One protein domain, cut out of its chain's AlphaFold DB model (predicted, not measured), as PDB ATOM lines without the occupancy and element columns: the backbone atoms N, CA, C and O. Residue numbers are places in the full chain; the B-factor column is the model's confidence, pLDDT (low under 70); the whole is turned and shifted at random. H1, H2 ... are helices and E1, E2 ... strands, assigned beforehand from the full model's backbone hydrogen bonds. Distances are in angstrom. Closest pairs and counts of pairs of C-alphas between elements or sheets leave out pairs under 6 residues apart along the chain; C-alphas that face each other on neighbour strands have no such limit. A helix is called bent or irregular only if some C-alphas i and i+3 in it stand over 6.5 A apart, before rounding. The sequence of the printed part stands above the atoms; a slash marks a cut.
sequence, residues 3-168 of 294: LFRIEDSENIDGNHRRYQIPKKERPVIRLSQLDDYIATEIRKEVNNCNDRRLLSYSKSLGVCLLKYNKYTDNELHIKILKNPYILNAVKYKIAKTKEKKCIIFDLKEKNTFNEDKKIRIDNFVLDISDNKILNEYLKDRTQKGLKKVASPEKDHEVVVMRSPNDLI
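Overview. This is residues 3 to 168 of the 294 residues of an uncharacterized protein of Lysinibacillus boronitolerans JCM 21713 = 10a = NBRC 103108 (UniProt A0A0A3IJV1). A strongly twisted sheet of six strands curls round the long helix H1, and H3 packs on H1 with residues 137 to 142. At one end of the long axis the small two-stranded sheet E1 and E4 lies next to E3, with H2 packed on E1; at the other end the hairpin E5 and E6 reaches out, its turn holding Thr 97. The printed part has 166 residues, with four named helices and eight named strands in the order E1 E2 H1 E3 H2 E4 E5 E6 E7 H3 H4 E8; the class is mixed, helices and strands, and under half of the residues, 82, are in named elements. The larger sheet is branched at E7, and the neighbour strands in both sheets are antiparallel. The whole is compact, with a radius of gyration of the C-alphas of 15.9 A and spans of 48 by 32 by 31 A.

Along the chain. Start at C-alpha 3, at (124.894, 135.404, 171.896), where E1 begins; it covers residues 3 to 7. After residues 8 to 27, find E2 at residues 28 to 30, and directly after it H1, residues 31 to 46, 23.6 A long from C-alpha 31 at (149.369, 139.758, 159.644). H1 is irregular: C-alphas 32 and 35 are 7.5 A apart. Next read E3, residues 55 to 58, H2, residues 61 to 67, and E4, residues 75 to 80, 16.1 A long. E5, residues 89 to 94, is 16.0 A long, and E6 takes residues 100 to 104. E7, residues 118 to 127, is the longest strand, 25.2 A, and bends by 68 degrees at residue 122. H3 holds residues 131 to 142 over 15.6 A, H4 residues 152 to 155, and E8 residues 157 to 160, ending at C-alpha 160, (131.289, 138.820, 164.892).

Arrangement. Look first at E7, whose pairing is staggered. E2, beside residues 118 to 120, and E8, beside residues 124 to 127, lie on one side of it, and E5 on the other side. N 29 and O 119 are 3.0 A apart, N 126 and O 159 3.0 A, and N 91 and O 123 2.8 A, each within hydrogen-bond range. The hairpin E5 and E6 has N 90 and O 103 at 2.9 A; E3 and E8 have N 55 and O 160 at 2.8 A. H1 is on this sheet, and its closest C-alphas to E7 are those of Leu 31 and Ile 119, 5.9 A. H4 is on the same face. H3 touches H1 with residues 137 to 142 alone, at a steep tilt of 53 degrees, opposite ways; the closest C-alphas, those of Asp 36 and Arg 141, are 5.7 A apart. In the second sheet, E1 and E4 have N 5 and O 77 at 3.0 A. The closest C-alphas of E1 and E3, those of Arg 5 and Tyr 57, are 4.8 A apart; those of E1 and H2, Ile 6 and Cys 64, are 5.8 A apart. H1 and H2 are apart. Every O i to N i+4 pair is within hydrogen-bond range in H2 and H3, and 10 of 12 are in H1; H4 is too short for such a pair.

Size, cuts and confidence. The two C-alphas farthest apart, those of Tyr 71 and Thr 97, are 48.8 A from each other. The printed part has no cut. The links E1 to E2, 20 residues, and E6 to E7, 13 residues, are long. A short pairing joins residues 77 to 78 of E4 to residues 167 to 168, antiparallel. The mean pLDDT of the printed part is 86.7; look for values under 70 at residues 12 to 16, 68 to 72 and 83 to 85.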
ATOM      1  N   LEU A   3     124.959 134.034 172.373       94.44
ATOM      2  CA  LEU A   3     124.894 135.404 171.896       94.44
ATOM      3  C   LEU A   3     123.621 135.551 171.068       94.44
ATOM      4  O   LEU A   3     123.306 134.659 170.278       94.44
ATOM      5  N   PHE A   4     122.926 136.662 171.243       94.88
ATOM      6  CA  PHE A   4     121.622 136.934 170.652       94.88
ATOM      7  C   PHE A   4     121.718 138.113 169.696       94.88
ATOM      8  O   PHE A   4     122.476 139.050 169.928       94.88
ATOM      9  N   ARG A   5     120.971 138.065 168.604       91.88
ATOM     10  CA  ARG A   5     120.811 139.178 167.671       91.88
ATOM     11  C   ARG A   5     119.411 139.081 167.109       91.88
ATOM     12  O   ARG A   5     118.996 137.987 166.752       91.88
ATOM     13  N   ILE A   6     118.713 140.196 167.040       89.12
ATOM     14  CA  ILE A   6     117.407 140.257 166.404       89.12
ATOM     15  C   ILE A   6     117.544 141.055 165.112       89.12
ATOM     16  O   ILE A   6     118.374 141.965 165.036       89.12
ATOM     17  N   GLU A   7     116.829 140.630 164.086       84.75
ATOM     18  CA  GLU A   7     116.857 141.234 162.766       84.75
ATOM     19  C   GLU A   7     115.446 141.376 162.215       84.75
ATOM     20  O   GLU A   7     114.539 140.601 162.520       84.75
ATOM     21  N   ASP A   8     115.323 142.361 161.343       83.12
ATOM     22  CA  ASP A   8     114.187 142.595 160.475       83.12
ATOM     23  C   ASP A   8     114.527 142.012 159.099       83.12
ATOM     24  O   ASP A   8     115.164 142.657 158.261       83.12
ATOM     25  N   SER A   9     114.185 140.739 158.905       75.19
ATOM     26  CA  SER A   9     114.490 139.996 157.678       75.19
ATOM     27  C   SER A   9     113.560 140.352 156.509       75.19
ATOM     28  O   SER A   9     113.882 140.056 155.356       75.19
ATOM     29  N   GLU A  10     112.431 141.017 156.779       75.94
ATOM     30  CA  GLU A  10     111.402 141.339 155.780       75.94
ATOM     31  C   GLU A  10     111.568 142.731 155.160       75.94
ATOM     32  O   GLU A  10     111.101 142.974 154.044       75.94
ATOM     33  N   ASN A  11     112.266 143.650 155.824       76.38
ATOM     34  CA  ASN A  11     112.493 144.994 155.309       76.38
ATOM     35  C   ASN A  11     113.518 145.021 154.179       76.38
ATOM     36  O   ASN A  11     114.714 145.162 154.407       76.38
ATOM     37  N   ILE A  12     113.048 144.949 152.938       68.31
ATOM     38  CA  ILE A  12     113.875 144.942 151.718       68.31
ATOM     39  C   ILE A  12     114.846 146.139 151.645       68.31
ATOM     40  O   ILE A  12     115.965 145.985 151.152       68.31
ATOM     41  N   ASP A  13     114.449 147.300 152.176       69.19
ATOM     42  CA  ASP A  13     115.253 148.532 152.194       69.19
ATOM     43  C   ASP A  13     116.197 148.622 153.412       69.19
ATOM     44  O   ASP A  13     116.984 149.567 153.550       69.19
ATOM     45  N   GLY A  14     116.139 147.630 154.302       66.19
ATOM     46  CA  GLY A  14     116.999 147.487 155.464       66.19
ATOM     47  C   GLY A  14     118.465 147.246 155.092       66.19
ATOM     48  O   GLY A  14     118.812 146.685 154.050       66.19
ATOM     49  N   ASN A  15     119.376 147.649 155.983       64.94
ATOM     50  CA  ASN A  15     120.803 147.344 155.841       64.94
ATOM     51  C   ASN A  15     121.083 145.873 156.195       64.94
ATOM     52  O   ASN A  15     121.613 145.568 157.266       64.94
ATOM     53  N   HIS A  16     120.772 144.968 155.267       68.25
ATOM     54  CA  HIS A  16     121.003 143.530 155.411       68.25
ATOM     55  C   HIS A  16     122.489 143.183 155.402       68.25
ATOM     56  O   HIS A  16     123.202 143.344 154.405       68.25
ATOM     57  N   ARG A  17     122.982 142.662 156.525       71.19
ATOM     58  CA  ARG A  17     124.390 142.274 156.665       71.19
ATOM     59  C   ARG A  17     124.617 140.860 156.140       71.19
ATOM     60  O   ARG A  17     123.826 139.948 156.361       71.19
ATOM     61  N   ARG A  18     125.759 140.627 155.486       73.75
ATOM     62  CA  ARG A  18     126.112 139.291 154.970       73.75
ATOM     63  C   ARG A  18     126.517 138.347 156.107       73.75
ATOM     64  O   ARG A  18     127.674 138.332 156.520       73.75
ATOM     65  N   TYR A  19     125.608 137.464 156.525       77.88
ATOM     66  CA  TYR A  19     125.876 136.396 157.507       77.88
ATOM     67  C   TYR A  19     127.030 135.471 157.100       77.88
ATOM     68  O   TYR A  19     127.789 134.952 157.931       77.88
ATOM     69  N   GLN A  20     127.181 135.261 155.790       82.06
ATOM     70  CA  GLN A  20     128.255 134.478 155.208       82.06
ATOM     71  C   GLN A  20     129.055 135.306 154.211       82.06
ATOM     72  O   GLN A  20     128.525 135.823 153.236       82.06
ATOM     73  N   ILE A  21     130.370 135.337 154.415       83.94
ATOM     74  CA  ILE A  21     131.307 135.914 153.452       83.94
ATOM     75  C   ILE A  21     131.933 134.764 152.643       83.94
ATOM     76  O   ILE A  21     132.627 133.899 153.225       83.94
ATOM     77  N   PRO A  22     131.703 134.711 151.312       85.69
ATOM     78  CA  PRO A  22     132.323 133.728 150.434       85.69
ATOM     79  C   PRO A  22     133.840 133.698 150.615       85.69
ATOM     80  O   PRO A  22     134.480 134.725 150.811       85.69
ATOM     81  N   LYS A  23     134.460 132.512 150.520       84.56
ATOM     82  CA  LYS A  23     135.919 132.349 150.737       84.56
ATOM     83  C   LYS A  23     136.773 133.315 149.900       84.56
ATOM     84  O   LYS A  23     137.855 133.683 150.348       84.56
ATOM     85  N   LYS A  24     136.303 133.671 148.699       85.94
ATOM     86  CA  LYS A  24     136.984 134.563 147.750       85.94
ATOM     87  C   LYS A  24     136.916 136.040 148.159       85.94
ATOM     88  O   LYS A  24     137.844 136.771 147.854       85.94
ATOM     89  N   GLU A  25     135.873 136.436 148.884       88.00
ATOM     90  CA  GLU A  25     135.628 137.815 149.333       88.00
ATOM     91  C   GLU A  25     136.178 138.093 150.736       88.00
ATOM     92  O   GLU A  25     136.123 139.218 151.228       88.00
ATOM     93  N   ARG A  26     136.713 137.067 151.409       90.00
ATOM     94  CA  ARG A  26     137.298 137.244 152.738       90.00
ATOM     95  C   ARG A  26     138.532 138.149 152.673       90.00
ATOM     96  O   ARG A  26     139.358 137.945 151.777       90.00
ATOM     97  N   PRO A  27     138.713 139.057 153.650       93.06
ATOM     98  CA  PRO A  27     139.846 139.967 153.707       93.06
ATOM     99  C   PRO A  27     141.170 139.212 153.643       93.06
ATOM    100  O   PRO A  27     141.381 138.229 154.364       93.06
ATOM    101  N   VAL A  28     142.061 139.689 152.776       94.88
ATOM    102  CA  VAL A  28     143.448 139.237 152.692       94.88
ATOM    103  C   VAL A  28     144.335 140.420 153.030       94.88
ATOM    104  O   VAL A  28     144.397 141.383 152.271       94.88
ATOM    105  N   ILE A  29     145.016 140.332 154.163       95.06
ATOM    106  CA  ILE A  29     145.851 141.406 154.706       95.06
ATOM    107  C   ILE A  29     147.212 140.849 155.121       95.06
ATOM    108  O   ILE A  29     147.416 139.629 155.148       95.06
ATOM    109  N   ARG A  30     148.163 141.727 155.436       94.81
ATOM    110  CA  ARG A  30     149.387 141.323 156.139       94.81
ATOM    111  C   ARG A  30     149.046 141.092 157.611       94.81
ATOM    112  O   ARG A  30     148.244 141.834 158.168       94.81
ATOM    113  N   LEU A  31     149.631 140.071 158.236       93.56
ATOM    114  CA  LEU A  31     149.369 139.758 159.644       93.56
ATOM    115  C   LEU A  31     149.742 140.938 160.560       93.56
ATOM    116  O   LEU A  31     149.014 141.218 161.505       93.56
ATOM    117  N   SER A  32     150.790 141.688 160.218       92.00
ATOM    118  CA  SER A  32     151.168 142.937 160.891       92.00
ATOM    119  C   SER A  32     150.084 144.025 160.887       92.00
ATOM    120  O   SER A  32     150.097 144.884 161.756       92.00
ATOM    121  N   GLN A  33     149.129 143.979 159.951       92.81
ATOM    122  CA  GLN A  33     148.018 144.936 159.832       92.81
ATOM    123  C   GLN A  33     146.726 144.435 160.496       92.81
ATOM    124  O   GLN A  33     145.681 145.070 160.364       92.81
ATOM    125  N   LEU A  34     146.755 143.265 161.145       93.94
ATOM    126  CA  LEU A  34     145.547 142.624 161.660       93.94
ATOM    127  C   LEU A  34     144.831 143.475 162.709       93.94
ATOM    128  O   LEU A  34     143.608 143.586 162.664       93.94
ATOM    129  N   ASP A  35     145.595 144.074 163.614       93.62
ATOM    130  CA  ASP A  35     145.056 144.887 164.700       93.62
ATOM    131  C   ASP A  35     144.364 146.152 164.158       93.62
ATOM    132  O   ASP A  35     143.180 146.376 164.403       93.62
ATOM    133  N   ASP A  36     145.044 146.900 163.283       92.81
ATOM    134  CA  ASP A  36     144.496 148.114 162.662       92.81
ATOM    135  C   ASP A  36     143.256 147.820 161.798       92.81
ATOM    136  O   ASP A  36     142.300 148.605 161.759       92.81
ATOM    137  N   TYR A  37     143.249 146.671 161.111       94.31
ATOM    138  CA  TYR A  37     142.091 146.200 160.353       94.31
ATOM    139  C   TYR A  37     140.889 145.954 161.274       94.31
ATOM    140  O   TYR A  37     139.793 146.446 160.997       94.31
ATOM    141  N   ILE A  38     141.088 145.223 162.374       95.25
ATOM    142  CA  ILE A  38     140.031 144.927 163.347       95.25
ATOM    143  C   ILE A  38     139.501 146.220 163.967       95.25
ATOM    144  O   ILE A  38     138.290 146.442 163.943       95.25
ATOM    145  N   ALA A  39     140.381 147.110 164.430       94.50
ATOM    146  CA  ALA A  39     139.987 148.396 164.997       94.50
ATOM    147  C   ALA A  39     139.153 149.231 164.020       94.50
ATOM    148  O   ALA A  39     138.150 149.839 164.400       94.50
ATOM    149  N   THR A  40     139.530 149.232 162.741       94.12
ATOM    150  CA  THR A  40     138.791 149.944 161.696       94.12
ATOM    151  C   THR A  40     137.382 149.385 161.514       94.12
ATOM    152  O   THR A  40     136.430 150.164 161.450       94.12
ATOM    153  N   GLU A  41     137.226 148.063 161.456       94.50
ATOM    154  CA  GLU A  41     135.914 147.431 161.269       94.50
ATOM    155  C   GLU A  41     135.026 147.561 162.517       94.50
ATOM    156  O   GLU A  41     133.846 147.883 162.380       94.50
ATOM    157  N   ILE A  42     135.588 147.429 163.726       94.31
ATOM    158  CA  ILE A  42     134.864 147.705 164.979       94.31
ATOM    159  C   ILE A  42     134.385 149.154 165.000       94.31
ATOM    160  O   ILE A  42     133.216 149.418 165.270       94.31
ATOM    161  N   ARG A  43     135.258 150.112 164.662       92.50
ATOM    162  CA  ARG A  43     134.901 151.535 164.651       92.50
ATOM    163  C   ARG A  43     133.739 151.827 163.711       92.50
ATOM    164  O   ARG A  43     132.906 152.667 164.047       92.50
ATOM    165  N   LYS A  44     133.704 151.196 162.534       90.94
ATOM    166  CA  LYS A  44     132.589 151.340 161.587       90.94
ATOM    167  C   LYS A  44     131.286 150.831 162.191       90.94
ATOM    168  O   LYS A  44     130.265 151.499 162.035       90.94
ATOM    169  N   GLU A  45     131.343 149.693 162.881       89.62
ATOM    170  CA  GLU A  45     130.195 149.072 163.540       89.62
ATOM    171  C   GLU A  45     129.587 149.992 164.600       89.62
ATOM    172  O   GLU A  45     128.468 150.483 164.440       89.62
ATOM    173  N   VAL A  46     130.378 150.335 165.613       89.06
ATOM    174  CA  VAL A  46     129.899 151.061 166.798       89.06
ATOM    175  C   VAL A  46     129.560 152.524 166.518       89.06
ATOM    176  O   VAL A  46     128.734 153.116 167.202       89.06
ATOM    177  N   ASN A  47     130.162 153.137 165.491       87.44
ATOM    178  CA  ASN A  47     129.898 154.535 165.132       87.44
ATOM    179  C   ASN A  47     128.861 154.708 164.010       87.44
ATOM    180  O   ASN A  47     128.740 155.824 163.479       87.44
ATOM    181  N   ASN A  48     128.112 153.647 163.688       79.56
ATOM    182  CA  ASN A  48     126.988 153.653 162.749       79.56
ATOM    183  C   ASN A  48     127.388 154.102 161.328       79.56
ATOM    184  O   ASN A  48     126.763 154.986 160.745       79.56
ATOM    185  N   CYS A  49     128.479 153.552 160.784       81.06
ATOM    186  CA  CYS A  49     128.879 153.809 159.396       81.06
ATOM    187  C   CYS A  49     127.961 153.073 158.396       81.06
ATOM    188  O   CYS A  49     127.391 152.030 158.707       81.06
ATOM    189  N   ASN A  50     127.832 153.589 157.169       77.56
ATOM    190  CA  ASN A  50     126.979 152.962 156.148       77.56
ATOM    191  C   ASN A  50     127.583 151.665 155.577       77.56
ATOM    192  O   ASN A  50     126.856 150.808 155.098       77.56
ATOM    193  N   ASP A  51     128.906 151.488 155.645       80.69
ATOM    194  CA  ASP A  51     129.637 150.344 155.080       80.69
ATOM    195  C   ASP A  51     129.959 149.250 156.114       80.69
ATOM    196  O   ASP A  51     130.963 148.543 155.985       80.69
ATOM    197  N   ARG A  52     129.132 149.115 157.158       81.75
ATOM    198  CA  ARG A  52     129.299 148.112 158.221       81.75
ATOM    199  C   ARG A  52     129.234 146.688 157.682       81.75
ATOM    200  O   ARG A  52     128.384 146.349 156.865       81.75
ATOM    201  N   ARG A  53     130.143 145.840 158.168       84.06
ATOM    202  CA  ARG A  53     130.275 144.436 157.738       84.06
ATOM    203  C   ARG A  53     130.233 143.437 158.882       84.06
ATOM    204  O   ARG A  53     130.120 142.243 158.620       84.06
ATOM    205  N   LEU A  54     130.383 143.903 160.118       91.00
ATOM    206  CA  LEU A  54     130.358 143.042 161.290       91.00
ATOM    207  C   LEU A  54     128.916 142.785 161.692       91.00
ATOM    208  O   LEU A  54     128.028 143.576 161.403       91.00
ATOM    209  N   LEU A  55     128.679 141.663 162.342       91.44
ATOM    210  CA  LEU A  55     127.411 141.343 162.973       91.44
ATOM    211  C   LEU A  55     127.534 141.699 164.452       91.44
ATOM    212  O   LEU A  55     128.519 141.318 165.090       91.44
ATOM    213  N   SER A  56     126.552 142.423 164.970       91.44
ATOM    214  CA  SER A  56     126.477 142.815 166.375       91.44
ATOM    215  C   SER A  56     125.560 141.846 167.115       91.44
ATOM    216  O   SER A  56     124.433 141.625 166.680       91.44
ATOM    217  N   TYR A  57     126.054 141.231 168.186       93.94
ATOM    218  CA  TYR A  57     125.254 140.385 169.071       93.94
ATOM    219  C   TYR A  57     125.284 140.940 170.489       93.94
ATOM    220  O   TYR A  57     126.297 141.479 170.920       93.94
ATOM    221  N   SER A  58     124.219 140.715 171.247       94.38
ATOM    222  CA  SER A  58     124.183 140.910 172.691       94.38
ATOM    223  C   SER A  58     124.478 139.608 173.436       94.38
ATOM    224  O   SER A  58     124.138 138.514 172.980       94.38
ATOM    225  N   LYS A  59     125.068 139.713 174.629       94.44
ATOM    226  CA  LYS A  59     125.101 138.617 175.615       94.44
ATOM    227  C   LYS A  59     123.759 138.415 176.331       94.44
ATOM    228  O   LYS A  59     123.593 137.397 177.001       94.44
ATOM    229  N   SER A  60     122.835 139.367 176.198       94.88
ATOM    230  CA  SER A  60     121.542 139.368 176.874       94.88
ATOM    231  C   SER A  60     120.394 139.184 175.890       94.88
ATOM    232  O   SER A  60     120.296 139.883 174.879       94.88
ATOM    233  N   LEU A  61     119.499 138.250 176.210       95.62
ATOM    234  CA  LEU A  61     118.284 138.027 175.431       95.62
ATOM    235  C   LEU A  61     117.352 139.242 175.527       95.62
ATOM    236  O   LEU A  61     116.841 139.713 174.515       95.62
ATOM    237  N   GLY A  62     117.176 139.796 176.724       93.12
ATOM    238  CA  GLY A  62     116.316 140.939 177.000       93.12
ATOM    239  C   GLY A  62     116.748 142.203 176.279       93.12
ATOM    240  O   GLY A  62     115.888 142.936 175.803       93.12
ATOM    241  N   VAL A  63     118.058 142.440 176.125       90.69
ATOM    242  CA  VAL A  63     118.558 143.522 175.257       90.69
ATOM    243  C   VAL A  63     118.005 143.349 173.842       90.69
ATOM    244  O   VAL A  63     117.463 144.302 173.289       90.69
ATOM    245  N   CYS A  64     118.108 142.148 173.264       90.88
ATOM    246  CA  CYS A  64     117.590 141.876 171.924       90.88
ATOM    247  C   CYS A  64     116.074 142.068 171.842       90.88
ATOM    248  O   CYS A  64     115.607 142.787 170.968       90.88
ATOM    249  N   LEU A  65     115.324 141.492 172.783       90.94
ATOM    250  CA  LEU A  65     113.864 141.527 172.750       90.94
ATOM    251  C   LEU A  65     113.292 142.940 172.967       90.94
ATOM    252  O   LEU A  65     112.328 143.315 172.307       90.94
ATOM    253  N   LEU A  66     113.868 143.731 173.876       86.94
ATOM    254  CA  LEU A  66     113.276 144.996 174.330       86.94
ATOM    255  C   LEU A  66     113.843 146.239 173.641       86.94
ATOM    256  O   LEU A  66     113.158 147.255 173.577       86.94
ATOM    257  N   LYS A  67     115.100 146.210 173.181       78.44
ATOM    258  CA  LYS A  67     115.738 147.400 172.596       78.44
ATOM    259  C   LYS A  67     115.423 147.568 171.112       78.44
ATOM    260  O   LYS A  67     115.305 148.699 170.645       78.44
ATOM    261  N   TYR A  68     115.415 146.470 170.364       67.38
ATOM    262  CA  TYR A  68     115.500 146.534 168.905       67.38
ATOM    263  C   TYR A  68     114.146 146.440 168.203       67.38
ATOM    264  O   TYR A  68     114.045 146.914 167.077       67.38
ATOM    265  N   ASN A  69     113.092 145.995 168.895       61.44
ATOM    266  CA  ASN A  69     111.783 145.741 168.300       61.44
ATOM    267  C   ASN A  69     110.984 147.030 168.028       61.44
ATOM    268  O   ASN A  69     109.995 147.363 168.681       61.44
ATOM    269  N   LYS A  70     111.450 147.762 167.019       55.44
ATOM    270  CA  LYS A  70     110.736 148.845 166.359       55.44
ATOM    271  C   LYS A  70     109.942 148.258 165.204       55.44
ATOM    272  O   LYS A  70     110.364 148.365 164.064       55.44
ATOM    273  N   TYR A  71     108.782 147.679 165.497       54.44
ATOM    274  CA  TYR A  71     107.728 147.373 164.517       54.44
ATOM    275  C   TYR A  71     108.059 146.340 163.416       54.44
ATOM    276  O   TYR A  71     107.139 145.962 162.695       54.44
ATOM    277  N   THR A  72     109.313 145.898 163.264       61.91
ATOM    278  CA  THR A  72     109.758 145.126 162.088       61.91
ATOM    279  C   THR A  72     110.732 143.979 162.387       61.91
ATOM    280  O   THR A  72     111.045 143.191 161.502       61.91
ATOM    281  N   ASP A  73     111.187 143.831 163.630       73.62
ATOM    282  CA  ASP A  73     112.062 142.726 164.022       73.62
ATOM    283  C   ASP A  73     111.284 141.401 164.068       73.62
ATOM    284  O   ASP A  73     110.350 141.247 164.855       73.62
ATOM    285  N   ASN A  74     111.692 140.432 163.251       81.44
ATOM    286  CA  ASN A  74     110.944 139.193 163.020       81.44
ATOM    287  C   ASN A  74     111.805 137.918 163.071       81.44
ATOM    288  O   ASN A  74     111.279 136.812 162.969       81.44
ATOM    289  N   GLU A  75     113.119 138.053 163.266       88.56
ATOM    290  CA  GLU A  75     114.051 136.929 163.292       88.56
ATOM    291  C   GLU A  75     115.034 137.051 164.466       88.56
ATOM    292  O   GLU A  75     115.844 137.978 164.536       88.56
ATOM    293  N   LEU A  76     115.011 136.087 165.391       92.31
ATOM    294  CA  LEU A  76     115.992 135.981 166.473       92.31
ATOM    295  C   LEU A  76     117.076 134.966 166.113       92.31
ATOM    296  O   LEU A  76     116.850 133.757 166.069       92.31
ATOM    297  N   HIS A  77     118.296 135.461 165.963       92.50
ATOM    298  CA  HIS A  77     119.502 134.670 165.798       92.50
ATOM    299  C   HIS A  77     120.153 134.347 167.145       92.50
ATOM    300  O   HIS A  77     120.449 135.227 167.959       92.50
ATOM    301  N   ILE A  78     120.486 133.073 167.336       94.06
ATOM    302  CA  ILE A  78     121.185 132.538 168.498       94.06
ATOM    303  C   ILE A  78     122.501 131.921 168.034       94.06
ATOM    304  O   ILE A  78     122.557 130.896 167.346       94.06
ATOM    305  N   LYS A  79     123.602 132.517 168.474       92.31
ATOM    306  CA  LYS A  79     124.945 132.020 168.206       92.31
ATOM    307  C   LYS A  79     125.483 131.259 169.412       92.31
ATOM    308  O   LYS A  79     125.780 131.831 170.459       92.31
ATOM    309  N   ILE A  80     125.714 129.959 169.229       90.81
ATOM    310  CA  ILE A  80     126.354 129.117 170.247       90.81
ATOM    311  C   ILE A  80     127.875 129.194 170.118       90.81
ATOM    312  O   ILE A  80     128.477 128.684 169.165       90.81
ATOM    313  N   LEU A  81     128.531 129.743 171.136       87.50
ATOM    314  CA  LEU A  81     129.976 129.642 171.301       87.50
ATOM    315  C   LEU A  81     130.302 128.398 172.135       87.50
ATOM    316  O   LEU A  81     130.298 128.438 173.368       87.50
ATOM    317  N   LYS A  82     130.571 127.284 171.434       74.38
ATOM    318  CA  LYS A  82     130.861 125.954 172.012       74.38
ATOM    319  C   LYS A  82     132.214 125.849 172.735       74.38
ATOM    320  O   LYS A  82     132.503 124.816 173.321       74.38
ATOM    321  N   ASN A  83     133.053 126.885 172.683       67.69
ATOM    322  CA  ASN A  83     134.334 126.922 173.383       67.69
ATOM    323  C   ASN A  83     134.592 128.355 173.903       67.69
ATOM    324  O   ASN A  83     134.501 129.289 173.099       67.69
ATOM    325  N   PRO A  84     134.895 128.551 175.203       50.03
ATOM    326  CA  PRO A  84     135.200 129.867 175.771       50.03
ATOM    327  C   PRO A  84     136.418 130.546 175.118       50.03
ATOM    328  O   PRO A  84     136.424 131.764 175.005       50.03
ATOM    329  N   TYR A  85     137.366 129.787 174.551       49.97
ATOM    330  CA  TYR A  85     138.501 130.307 173.767       49.97
ATOM    331  C   TYR A  85     138.112 130.843 172.367       49.97
ATOM    332  O   TYR A  85     138.977 131.055 171.518       49.97
ATOM    333  N   ILE A  86     136.813 130.987 172.066       75.62
ATOM    334  CA  ILE A  86     136.320 131.611 170.825       75.62
ATOM    335  C   ILE A  86     135.956 133.081 171.046       75.62
ATOM    336  O   ILE A  86     136.018 133.836 170.082       75.62
ATOM    337  N   LEU A  87     135.593 133.488 172.266       88.25
ATOM    338  CA  LEU A  87     135.444 134.908 172.577       88.25
ATOM    339  C   LEU A  87     136.839 135.536 172.636       88.25
ATOM    340  O   LEU A  87     137.766 134.908 173.143       88.25
ATOM    341  N   ASN A  88     136.982 136.749 172.108       92.19
ATOM    342  CA  ASN A  88     138.268 137.439 172.004       92.19
ATOM    343  C   ASN A  88     139.284 136.638 171.188       92.19
ATOM    344  O   ASN A  88     140.429 136.455 171.592       92.19
ATOM    345  N   ALA A  89     138.853 136.116 170.036       92.44
ATOM    346  CA  ALA A  89     139.711 135.312 169.177       92.44
ATOM    347  C   ALA A  89     139.563 135.638 167.689       92.44
ATOM    348  O   ALA A  89     138.468 135.883 167.172       92.44
ATOM    349  N   VAL A  90     140.684 135.533 166.976       93.75
ATOM    350  CA  VAL A  90     140.771 135.716 165.525       93.75
ATOM    351  C   VAL A  90     141.247 134.427 164.873       93.75
ATOM    352  O   VAL A  90     142.315 133.896 165.177       93.75
ATOM    353  N   LYS A  91     140.459 133.933 163.921       93.19
ATOM    354  CA  LYS A  91     140.766 132.767 163.094       93.19
ATOM    355  C   LYS A  91     141.182 133.228 161.711       93.19
ATOM    356  O   LYS A  91     140.446 133.954 161.042       93.19
ATOM    357  N   TYR A  92     142.326 132.752 161.244       94.06
ATOM    358  CA  TYR A  92     142.840 133.084 159.920       94.06
ATOM    359  C   TYR A  92     143.593 131.910 159.296       94.06
ATOM    360  O   TYR A  92     143.928 130.923 159.953       94.06
ATOM    361  N   LYS A  93     143.864 132.019 157.996       94.62
ATOM    362  CA  LYS A  93     144.738 131.101 157.266       94.62
ATOM    363  C   LYS A  93     145.930 131.821 156.685       94.62
ATOM    364  O   LYS A  93     145.763 132.853 156.039       94.62
ATOM    365  N   ILE A  94     147.109 131.227 156.802       93.81
ATOM    366  CA  ILE A  94     148.295 131.720 156.104       93.81
ATOM    367  C   ILE A  94     148.112 131.478 154.601       93.81
ATOM    368  O   ILE A  94     147.822 130.365 154.161       93.81
ATOM    369  N   ALA A  95     148.264 132.521 153.782       90.25
ATOM    370  CA  ALA A  95     147.950 132.453 152.357       90.25
ATOM    371  C   ALA A  95     148.836 131.452 151.595       90.25
ATOM    372  O   ALA A  95     148.332 130.777 150.692       90.25
ATOM    373  N   LYS A  96     150.117 131.345 151.980       89.94
ATOM    374  CA  LYS A  96     151.117 130.456 151.365       89.94
ATOM    375  C   LYS A  96     150.905 128.990 151.756       89.94
ATOM    376  O   LYS A  96     150.706 128.162 150.880       89.94
ATOM    377  N   THR A  97     150.892 128.685 153.054       91.00
ATOM    378  CA  THR A  97     150.842 127.301 153.571       91.00
ATOM    379  C   THR A  97     149.425 126.745 153.710       91.00
ATOM    380  O   THR A  97     149.251 125.547 153.873       91.00
ATOM    381  N   LYS A  98     148.397 127.607 153.666       90.81
ATOM    382  CA  LYS A  98     146.990 127.283 153.981       90.81
ATOM    383  C   LYS A  98     146.753 126.795 155.416       90.81
ATOM    384  O   LYS A  98     145.621 126.423 155.737       90.81
ATOM    385  N   GLU A  99     147.776 126.856 156.266       92.56
ATOM    386  CA  GLU A  99     147.703 126.537 157.687       92.56
ATOM    387  C   GLU A  99     146.656 127.423 158.367       92.56
ATOM    388  O   GLU A  99     146.619 128.637 158.141       92.56
ATOM    389  N   LYS A 100     145.785 126.804 159.171       92.38
ATOM    390  CA  LYS A 100     144.777 127.496 159.977       92.38
ATOM    391  C   LYS A 100     145.382 127.854 161.324       92.38
ATOM    392  O   LYS A 100     145.909 126.977 161.998       92.38
ATOM    393  N   LYS A 101     145.216 129.104 161.736       92.06
ATOM    394  CA  LYS A 101     145.607 129.584 163.057       92.06
ATOM    395  C   LYS A 101     144.425 130.236 163.759       92.06
ATOM    396  O   LYS A 101     143.506 130.752 163.119       92.06
ATOM    397  N   CYS A 102     144.462 130.174 165.080       91.44
ATOM    398  CA  CYS A 102     143.560 130.873 165.977       91.44
ATOM    399  C   CYS A 102     144.437 131.573 167.005       91.44
ATOM    400  O   CYS A 102     145.305 130.927 167.590       91.44
ATOM    401  N   ILE A 103     144.236 132.868 167.181       91.00
ATOM    402  CA  ILE A 103     144.935 133.656 168.193       91.00
ATOM    403  C   ILE A 103     143.911 134.259 169.141       91.00
ATOM    404  O   ILE A 103     142.790 134.556 168.718       91.00
ATOM    405  N   ILE A 104     144.309 134.429 170.396       91.12
ATOM    406  CA  ILE A 104     143.596 135.295 171.330       91.12
ATOM    407  C   ILE A 104     143.896 136.745 170.941       91.12
ATOM    408  O   ILE A 104     144.979 137.042 170.439       91.12
ATOM    409  N   PHE A 105     142.904 137.607 171.099       91.50
ATOM    410  CA  PHE A 105     142.953 139.009 170.730       91.50
ATOM    411  C   PHE A 105     142.353 139.830 171.862       91.50
ATOM    412  O   PHE A 105     141.140 139.796 172.072       91.50
ATOM    413  N   ASP A 106     143.203 140.538 172.597       88.88
ATOM    414  CA  ASP A 106     142.784 141.369 173.721       88.88
ATOM    415  C   ASP A 106     142.776 142.840 173.299       88.88
ATOM    416  O   ASP A 106     143.761 143.341 172.761       88.88
ATOM    417  N   LEU A 107     141.668 143.539 173.541       90.81
ATOM    418  CA  LEU A 107     141.551 144.972 173.266       90.81
ATOM    419  C   LEU A 107     142.403 145.828 174.218       90.81
ATOM    420  O   LEU A 107     142.712 146.970 173.885       90.81
ATOM    421  N   LYS A 108     142.786 145.299 175.388       86.94
ATOM    422  CA  LYS A 108     143.655 145.981 176.361       86.94
ATOM    423  C   LYS A 108     145.127 145.934 175.976       86.94
ATOM    424  O   LYS A 108     145.896 146.802 176.385       86.94
ATOM    425  N   GLU A 109     145.533 144.901 175.245       82.19
ATOM    426  CA  GLU A 109     146.936 144.651 174.942       82.19
ATOM    427  C   GLU A 109     147.303 145.103 173.533       82.19
ATOM    428  O   GLU A 109     146.509 145.086 172.588       82.19
ATOM    429  N   LYS A 110     148.573 145.480 173.362       72.12
ATOM    430  CA  LYS A 110     149.111 145.768 172.040       72.12
ATOM    431  C   LYS A 110     149.363 144.452 171.303       72.12
ATOM    432  O   LYS A 110     150.461 143.899 171.388       72.12
ATOM    433  N   ASN A 111     148.373 143.968 170.550       78.25
ATOM    434  CA  ASN A 111     148.524 142.766 169.728       78.25
ATOM    435  C   ASN A 111     149.567 143.028 168.627       78.25
ATOM    436  O   ASN A 111     149.292 143.629 167.587       78.25
ATOM    437  N   THR A 112     150.810 142.627 168.884       72.69
ATOM    438  CA  THR A 112     151.938 142.870 167.984       72.69
ATOM    439  C   THR A 112     152.228 141.622 167.178       72.69
ATOM    440  O   THR A 112     152.587 140.571 167.705       72.69
ATOM    441  N   PHE A 113     152.094 141.751 165.862       81.25
ATOM    442  CA  PHE A 113     152.403 140.678 164.935       81.25
ATOM    443  C   PHE A 113     153.577 141.088 164.050       81.25
ATOM    444  O   PHE A 113     153.413 141.780 163.049       81.25
ATOM    445  N   ASN A 114     154.776 140.637 164.412       70.75
ATOM    446  CA  ASN A 114     156.012 141.011 163.716       70.75
ATOM    447  C   ASN A 114     156.254 140.212 162.421       70.75
ATOM    448  O   ASN A 114     157.270 140.393 161.756       70.75
ATOM    449  N   GLU A 115     155.339 139.315 162.044       77.50
ATOM    450  CA  GLU A 115     155.468 138.524 160.823       77.50
ATOM    451  C   GLU A 115     154.757 139.202 159.643       77.50
ATOM    452  O   GLU A 115     153.539 139.385 159.647       77.50
ATOM    453  N   ASP A 116     155.488 139.465 158.560       81.38
ATOM    454  CA  ASP A 116     154.932 140.012 157.315       81.38
ATOM    455  C   ASP A 116     154.301 138.926 156.419       81.38
ATOM    456  O   ASP A 116     154.538 138.813 155.214       81.38
ATOM    457  N   LYS A 117     153.508 138.038 157.024       91.44
ATOM    458  CA  LYS A 117     152.817 136.966 156.299       91.44
ATOM    459  C   LYS A 117     151.466 137.470 155.809       91.44
ATOM    460  O   LYS A 117     150.677 138.007 156.581       91.44
ATOM    461  N   LYS A 118     151.144 137.222 154.536       95.38
ATOM    462  CA  LYS A 118     149.772 137.399 154.040       95.38
ATOM    463  C   LYS A 118     148.860 136.351 154.666       95.38
ATOM    464  O   LYS A 118     149.106 135.146 154.536       95.38
ATOM    465  N   ILE A 119     147.784 136.809 155.283       95.56
ATOM    466  CA  ILE A 119     146.755 135.977 155.893       95.56
ATOM    467  C   ILE A 119     145.405 136.259 155.246       95.56
ATOM    468  O   ILE A 119     145.142 137.360 154.773       95.56
ATOM    469  N   ARG A 120     144.540 135.251 155.225       95.44
ATOM    470  CA  ARG A 120     143.116 135.409 154.938       95.44
ATOM    471  C   ARG A 120     142.355 135.260 156.242       95.44
ATOM    472  O   ARG A 120     142.439 134.196 156.855       95.44
ATOM    473  N   ILE A 121     141.609 136.283 156.634       94.44
ATOM    474  CA  ILE A 121     140.799 136.230 157.852       94.44
ATOM    475  C   ILE A 121     139.604 135.309 157.596       94.44
ATOM    476  O   ILE A 121     138.878 135.462 156.613       94.44
ATOM    477  N   ASP A 122     139.430 134.307 158.454       91.50
ATOM    478  CA  ASP A 122     138.329 133.352 158.362       91.50
ATOM    479  C   ASP A 122     137.129 133.798 159.201       91.50
ATOM    480  O   ASP A 122     136.002 133.719 158.704       91.50
ATOM    481  N   ASN A 123     137.359 134.220 160.450       92.38
ATOM    482  CA  ASN A 123     136.358 134.819 161.340       92.38
ATOM    483  C   ASN A 123     137.044 135.491 162.543       92.38
ATOM    484  O   ASN A 123     138.145 135.086 162.909       92.38
ATOM    485  N   PHE A 124     136.364 136.411 163.216       93.31
ATOM    486  CA  PHE A 124     136.704 136.825 164.578       93.31
ATOM    487  C   PHE A 124     135.437 137.055 165.395       93.31
ATOM    488  O   PHE A 124     134.374 137.323 164.829       93.31
ATOM    489  N   VAL A 125     135.564 136.891 166.708       94.31
ATOM    490  CA  VAL A 125     134.511 137.134 167.698       94.31
ATOM    491  C   VAL A 125     135.166 137.902 168.832       94.31
ATOM    492  O   VAL A 125     136.050 137.357 169.491       94.31
ATOM    493  N   LEU A 126     134.785 139.162 169.015       95.06
ATOM    494  CA  LEU A 126     135.439 140.068 169.955       95.06
ATOM    495  C   LEU A 126     134.396 140.691 170.865       95.06
ATOM    496  O   LEU A 126     133.387 141.219 170.401       95.06
ATOM    497  N   ASP A 127     134.658 140.596 172.157       94.31
ATOM    498  CA  ASP A 127     133.879 141.238 173.193       94.31
ATOM    499  C   ASP A 127     134.209 142.726 173.223       94.31
ATOM    500  O   ASP A 127     135.358 143.104 173.455       94.31
ATOM    501  N   ILE A 128     133.213 143.562 172.951       94.88
ATOM    502  CA  ILE A 128     133.376 145.016 172.915       94.88
ATOM    503  C   ILE A 128     132.487 145.697 173.960       94.88
ATOM    504  O   ILE A 128     132.253 146.900 173.878       94.88
ATOM    505  N   SER A 129     131.999 144.940 174.947       92.56
ATOM    506  CA  SER A 129     131.004 145.415 175.905       92.56
ATOM    507  C   SER A 129     131.549 146.353 176.984       92.56
ATOM    508  O   SER A 129     130.798 146.712 177.874       92.56
ATOM    509  N   ASP A 130     132.830 146.717 176.978       93.50
ATOM    510  CA  ASP A 130     133.393 147.698 177.915       93.50
ATOM    511  C   ASP A 130     133.739 148.970 177.140       93.50
ATOM    512  O   ASP A 130     134.675 148.997 176.331       93.50
ATOM    513  N   ASN A 131     132.975 150.037 177.381       93.12
ATOM    514  CA  ASN A 131     133.126 151.282 176.636       93.12
ATOM    515  C   ASN A 131     134.490 151.937 176.879       93.12
ATOM    516  O   ASN A 131     135.012 152.610 175.984       93.12
ATOM    517  N   LYS A 132     135.073 151.777 178.073       93.38
ATOM    518  CA  LYS A 132     136.362 152.381 178.415       93.38
ATOM    519  C   LYS A 132     137.476 151.699 177.630       93.38
ATOM    520  O   LYS A 132     138.189 152.385 176.896       93.38
ATOM    521  N   ILE A 133     137.569 150.373 177.732       94.69
ATOM    522  CA  ILE A 133     138.570 149.567 177.019       94.69
ATOM    523  C   ILE A 133     138.443 149.799 175.516       94.69
ATOM    524  O   ILE A 133     139.428 150.086 174.837       94.69
ATOM    525  N   LEU A 134     137.218 149.732 174.993       95.25
ATOM    526  CA  LEU A 134     136.966 149.914 173.573       95.25
ATOM    527  C   LEU A 134     137.373 151.311 173.090       95.25
ATOM    528  O   LEU A 134     138.010 151.448 172.047       95.25
ATOM    529  N   ASN A 135     137.024 152.366 173.827       94.50
ATOM    530  CA  ASN A 135     137.371 153.730 173.442       94.50
ATOM    531  C   ASN A 135     138.886 153.973 173.457       94.50
ATOM    532  O   ASN A 135     139.395 154.658 172.569       94.50
ATOM    533  N   GLU A 136     139.595 153.433 174.450       94.50
ATOM    534  CA  GLU A 136     141.058 153.493 174.529       94.50
ATOM    535  C   GLU A 136     141.695 152.766 173.337       94.50
ATOM    536  O   GLU A 136     142.482 153.369 172.605       94.50
ATOM    537  N   TYR A 137     141.254 151.537 173.063       95.12
ATOM    538  CA  TYR A 137     141.692 150.740 171.918       95.12
ATOM    539  C   TYR A 137     141.481 151.460 170.574       95.12
ATOM    540  O   TYR A 137     142.395 151.575 169.754       95.12
ATOM    541  N   LEU A 138     140.285 152.011 170.344       94.62
ATOM    542  CA  LEU A 138     139.973 152.712 169.098       94.62
ATOM    543  C   LEU A 138     140.788 154.002 168.933       94.62
ATOM    544  O   LEU A 138     141.225 154.304 167.818       94.62
ATOM    545  N   LYS A 139     141.023 154.756 170.016       93.12
ATOM    546  CA  LYS A 139     141.878 155.954 169.980       93.12
ATOM    547  C   LYS A 139     143.319 155.607 169.627       93.12
ATOM    548  O   LYS A 139     143.883 156.286 168.774       93.12
ATOM    549  N   ASP A 140     143.872 154.556 170.228       91.94
ATOM    550  CA  ASP A 140     145.234 154.087 169.949       91.94
ATOM    551  C   ASP A 140     145.396 153.672 168.476       91.94
ATOM    552  O   ASP A 140     146.329 154.105 167.800       91.94
ATOM    553  N   ARG A 141     144.442 152.902 167.935       90.94
ATOM    554  CA  ARG A 141     144.572 152.287 166.599       90.94
ATOM    555  C   ARG A 141     144.029 153.085 165.434       90.94
ATOM    556  O   ARG A 141     144.473 152.910 164.305       90.94
ATOM    557  N   THR A 142     143.064 153.961 165.677       89.75
ATOM    558  CA  THR A 142     142.387 154.698 164.599       89.75
ATOM    559  C   THR A 142     142.440 156.211 164.773       89.75
ATOM    560  O   THR A 142     141.881 156.932 163.944       89.75
ATOM    561  N   GLN A 143     143.064 156.700 165.855       90.25
ATOM    562  CA  GLN A 143     143.078 158.111 166.270       90.25
ATOM    563  C   GLN A 143     141.679 158.689 166.554       90.25
ATOM    564  O   GLN A 143     141.513 159.894 166.745       90.25
ATOM    565  N   LYS A 144     140.646 157.840 166.580       89.25
ATOM    566  CA  LYS A 144     139.244 158.213 166.780       89.25
ATOM    567  C   LYS A 144     138.615 157.267 167.793       89.25
ATOM    568  O   LYS A 144     138.711 156.058 167.652       89.25
ATOM    569  N   GLY A 145     137.954 157.828 168.798       88.81
ATOM    570  CA  GLY A 145     137.255 157.052 169.822       88.81
ATOM    571  C   GLY A 145     135.814 156.693 169.459       88.81
ATOM    572  O   GLY A 145     135.372 156.821 168.309       88.81
ATOM    573  N   LEU A 146     135.067 156.288 170.485       90.31
ATOM    574  CA  LEU A 146     133.619 156.113 170.429       90.31
ATOM    575  C   LEU A 146     132.908 157.464 170.292       90.31
ATOM    576  O   LEU A 146     133.271 158.452 170.938       90.31
ATOM    577  N   LYS A 147     131.864 157.515 169.459       87.88
ATOM    578  CA  LYS A 147     130.917 158.636 169.458       87.88
ATOM    579  C   LYS A 147     130.139 158.651 170.776       87.88
ATOM    580  O   LYS A 147     129.828 157.602 171.318       87.88
ATOM    581  N   LYS A 148     129.722 159.837 171.233       81.19
ATOM    582  CA  LYS A 148     128.927 160.004 172.470       81.19
ATOM    583  C   LYS A 148     127.631 159.179 172.504       81.19
ATOM    584  O   LYS A 148     127.149 158.860 173.578       81.19
ATOM    585  N   VAL A 149     127.068 158.880 171.335       76.50
ATOM    586  CA  VAL A 149     125.822 158.112 171.182       76.50
ATOM    587  C   VAL A 149     126.050 156.600 171.078       76.50
ATOM    588  O   VAL A 149     125.087 155.844 171.089       76.50
ATOM    589  N   ALA A 150     127.303 156.154 170.950       75.69
ATOM    590  CA  ALA A 150     127.654 154.743 170.881       75.69
ATOM    591  C   ALA A 150     127.874 154.211 172.300       75.69
ATOM    592  O   ALA A 150     128.742 154.709 173.015       75.69
ATOM    593  N   SER A 151     127.099 153.203 172.700       81.81
ATOM    594  CA  SER A 151     127.266 152.546 173.998       81.81
ATOM    595  C   SER A 151     127.135 151.019 173.900       81.81
ATOM    596  O   SER A 151     126.190 150.474 174.475       81.81
ATOM    597  N   PRO A 152     128.086 150.330 173.239       82.81
ATOM    598  CA  PRO A 152     128.178 148.862 173.206       82.81
ATOM    599  C   PRO A 152     127.982 148.178 174.568       82.81
ATOM    600  O   PRO A 152     127.362 147.122 174.662       82.81
ATOM    601  N   GLU A 153     128.448 148.806 175.650       83.81
ATOM    602  CA  GLU A 153     128.279 148.317 177.026       83.81
ATOM    603  C   GLU A 153     126.823 148.204 177.480       83.81
ATOM    604  O   GLU A 153     126.460 147.242 178.151       83.81
ATOM    605  N   LYS A 154     125.960 149.139 177.061       81.88
ATOM    606  CA  LYS A 154     124.520 149.088 177.374       81.88
ATOM    607  C   LYS A 154     123.886 147.829 176.778       81.88
ATOM    608  O   LYS A 154     122.943 147.285 177.346       81.88
ATOM    609  N   ASP A 155     124.420 147.390 175.646       83.94
ATOM    610  CA  ASP A 155     123.890 146.286 174.861       83.94
ATOM    611  C   ASP A 155     124.629 144.975 175.122       83.94
ATOM    612  O   ASP A 155     124.306 143.963 174.502       83.94
ATOM    613  N   HIS A 156     125.630 144.979 176.008       89.06
ATOM    614  CA  HIS A 156     126.533 143.852 176.231       89.06
ATOM    615  C   HIS A 156     127.105 143.295 174.918       89.06
ATOM    616  O   HIS A 156     127.090 142.085 174.680       89.06
ATOM    617  N   GLU A 157     127.545 144.200 174.041       93.25
ATOM    618  CA  GLU A 157     127.804 143.906 172.634       93.25
ATOM    619  C   GLU A 157     129.064 143.051 172.398       93.25
ATOM    620  O   GLU A 157     130.142 143.283 172.950       93.25
ATOM    621  N   VAL A 158     128.930 142.081 171.497       94.69
ATOM    622  CA  VAL A 158     129.997 141.247 170.944       94.69
ATOM    623  C   VAL A 158     129.914 141.313 169.426       94.69
ATOM    624  O   VAL A 158     128.885 140.990 168.830       94.69
ATOM    625  N   VAL A 159     131.020 141.670 168.777       94.62
ATOM    626  CA  VAL A 159     131.081 141.740 167.313       94.62
ATOM    627  C   VAL A 159     131.608 140.451 166.711       94.62
ATOM    628  O   VAL A 159     132.560 139.830 167.193       94.62
ATOM    629  N   VAL A 160     130.996 140.058 165.602       93.88
ATOM    630  CA  VAL A 160     131.289 138.820 164.892       93.88
ATOM    631  C   VAL A 160     131.455 139.123 163.410       93.88
ATOM    632  O   VAL A 160     130.563 139.674 162.781       93.88
ATOM    633  N   MET A 161     132.569 138.716 162.803       92.31
ATOM    634  CA  MET A 161     132.777 138.959 161.366       92.31
ATOM    635  C   MET A 161     131.815 138.146 160.488       92.31
ATOM    636  O   MET A 161     131.443 138.579 159.401       92.31
ATOM    637  N   ARG A 162     131.446 136.935 160.917       89.56
ATOM    638  CA  ARG A 162     130.462 136.101 160.220       89.56
ATOM    639  C   ARG A 162     129.822 135.035 161.107       89.56
ATOM    640  O   ARG A 162     130.479 134.462 161.987       89.56
ATOM    641  N   SER A 163     128.588 134.667 160.775       87.81
ATOM    642  CA  SER A 163     127.811 133.681 161.527       87.81
ATOM    643  C   SER A 163     127.028 132.726 160.618       87.81
ATOM    644  O   SER A 163     125.831 132.867 160.426       87.81
ATOM    645  N   PRO A 164     127.702 131.734 160.001       81.62
ATOM    646  CA  PRO A 164     127.050 130.841 159.040       81.62
ATOM    647  C   PRO A 164     126.116 129.792 159.659       81.62
ATOM    648  O   PRO A 164     125.414 129.129 158.907       81.62
ATOM    649  N   ASN A 165     126.169 129.593 160.978       85.12
ATOM    650  CA  ASN A 165     125.545 128.462 161.670       85.12
ATOM    651  C   ASN A 165     124.719 128.943 162.869       85.12
ATOM    652  O   ASN A 165     124.755 128.308 163.925       85.12
ATOM    653  N   ASP A 166     124.096 130.112 162.751       89.25
ATOM    654  CA  ASP A 166     123.176 130.550 163.790       89.25
ATOM    655  C   ASP A 166     121.974 129.624 163.834       89.25
ATOM    656  O   ASP A 166     121.530 129.079 162.822       89.25
ATOM    657  N   LEU A 167     121.503 129.436 165.052       91.56
ATOM    658  CA  LEU A 167     120.175 128.944 165.320       91.56
ATOM    659  C   LEU A 167     119.209 130.117 165.194       91.56
ATOM    660  O   LEU A 167     119.590 131.245 165.496       91.56
ATOM    661  N   ILE A 168     118.014 129.870 164.676       90.50
ATOM    662  CA  ILE A 168     117.102 130.929 164.254       90.50
ATOM    663  C   ILE A 168     115.701 130.593 164.763       90.50
ATOM    664  O   ILE A 168     115.265 129.445 164.635       90.50
TER     665      ILE A 168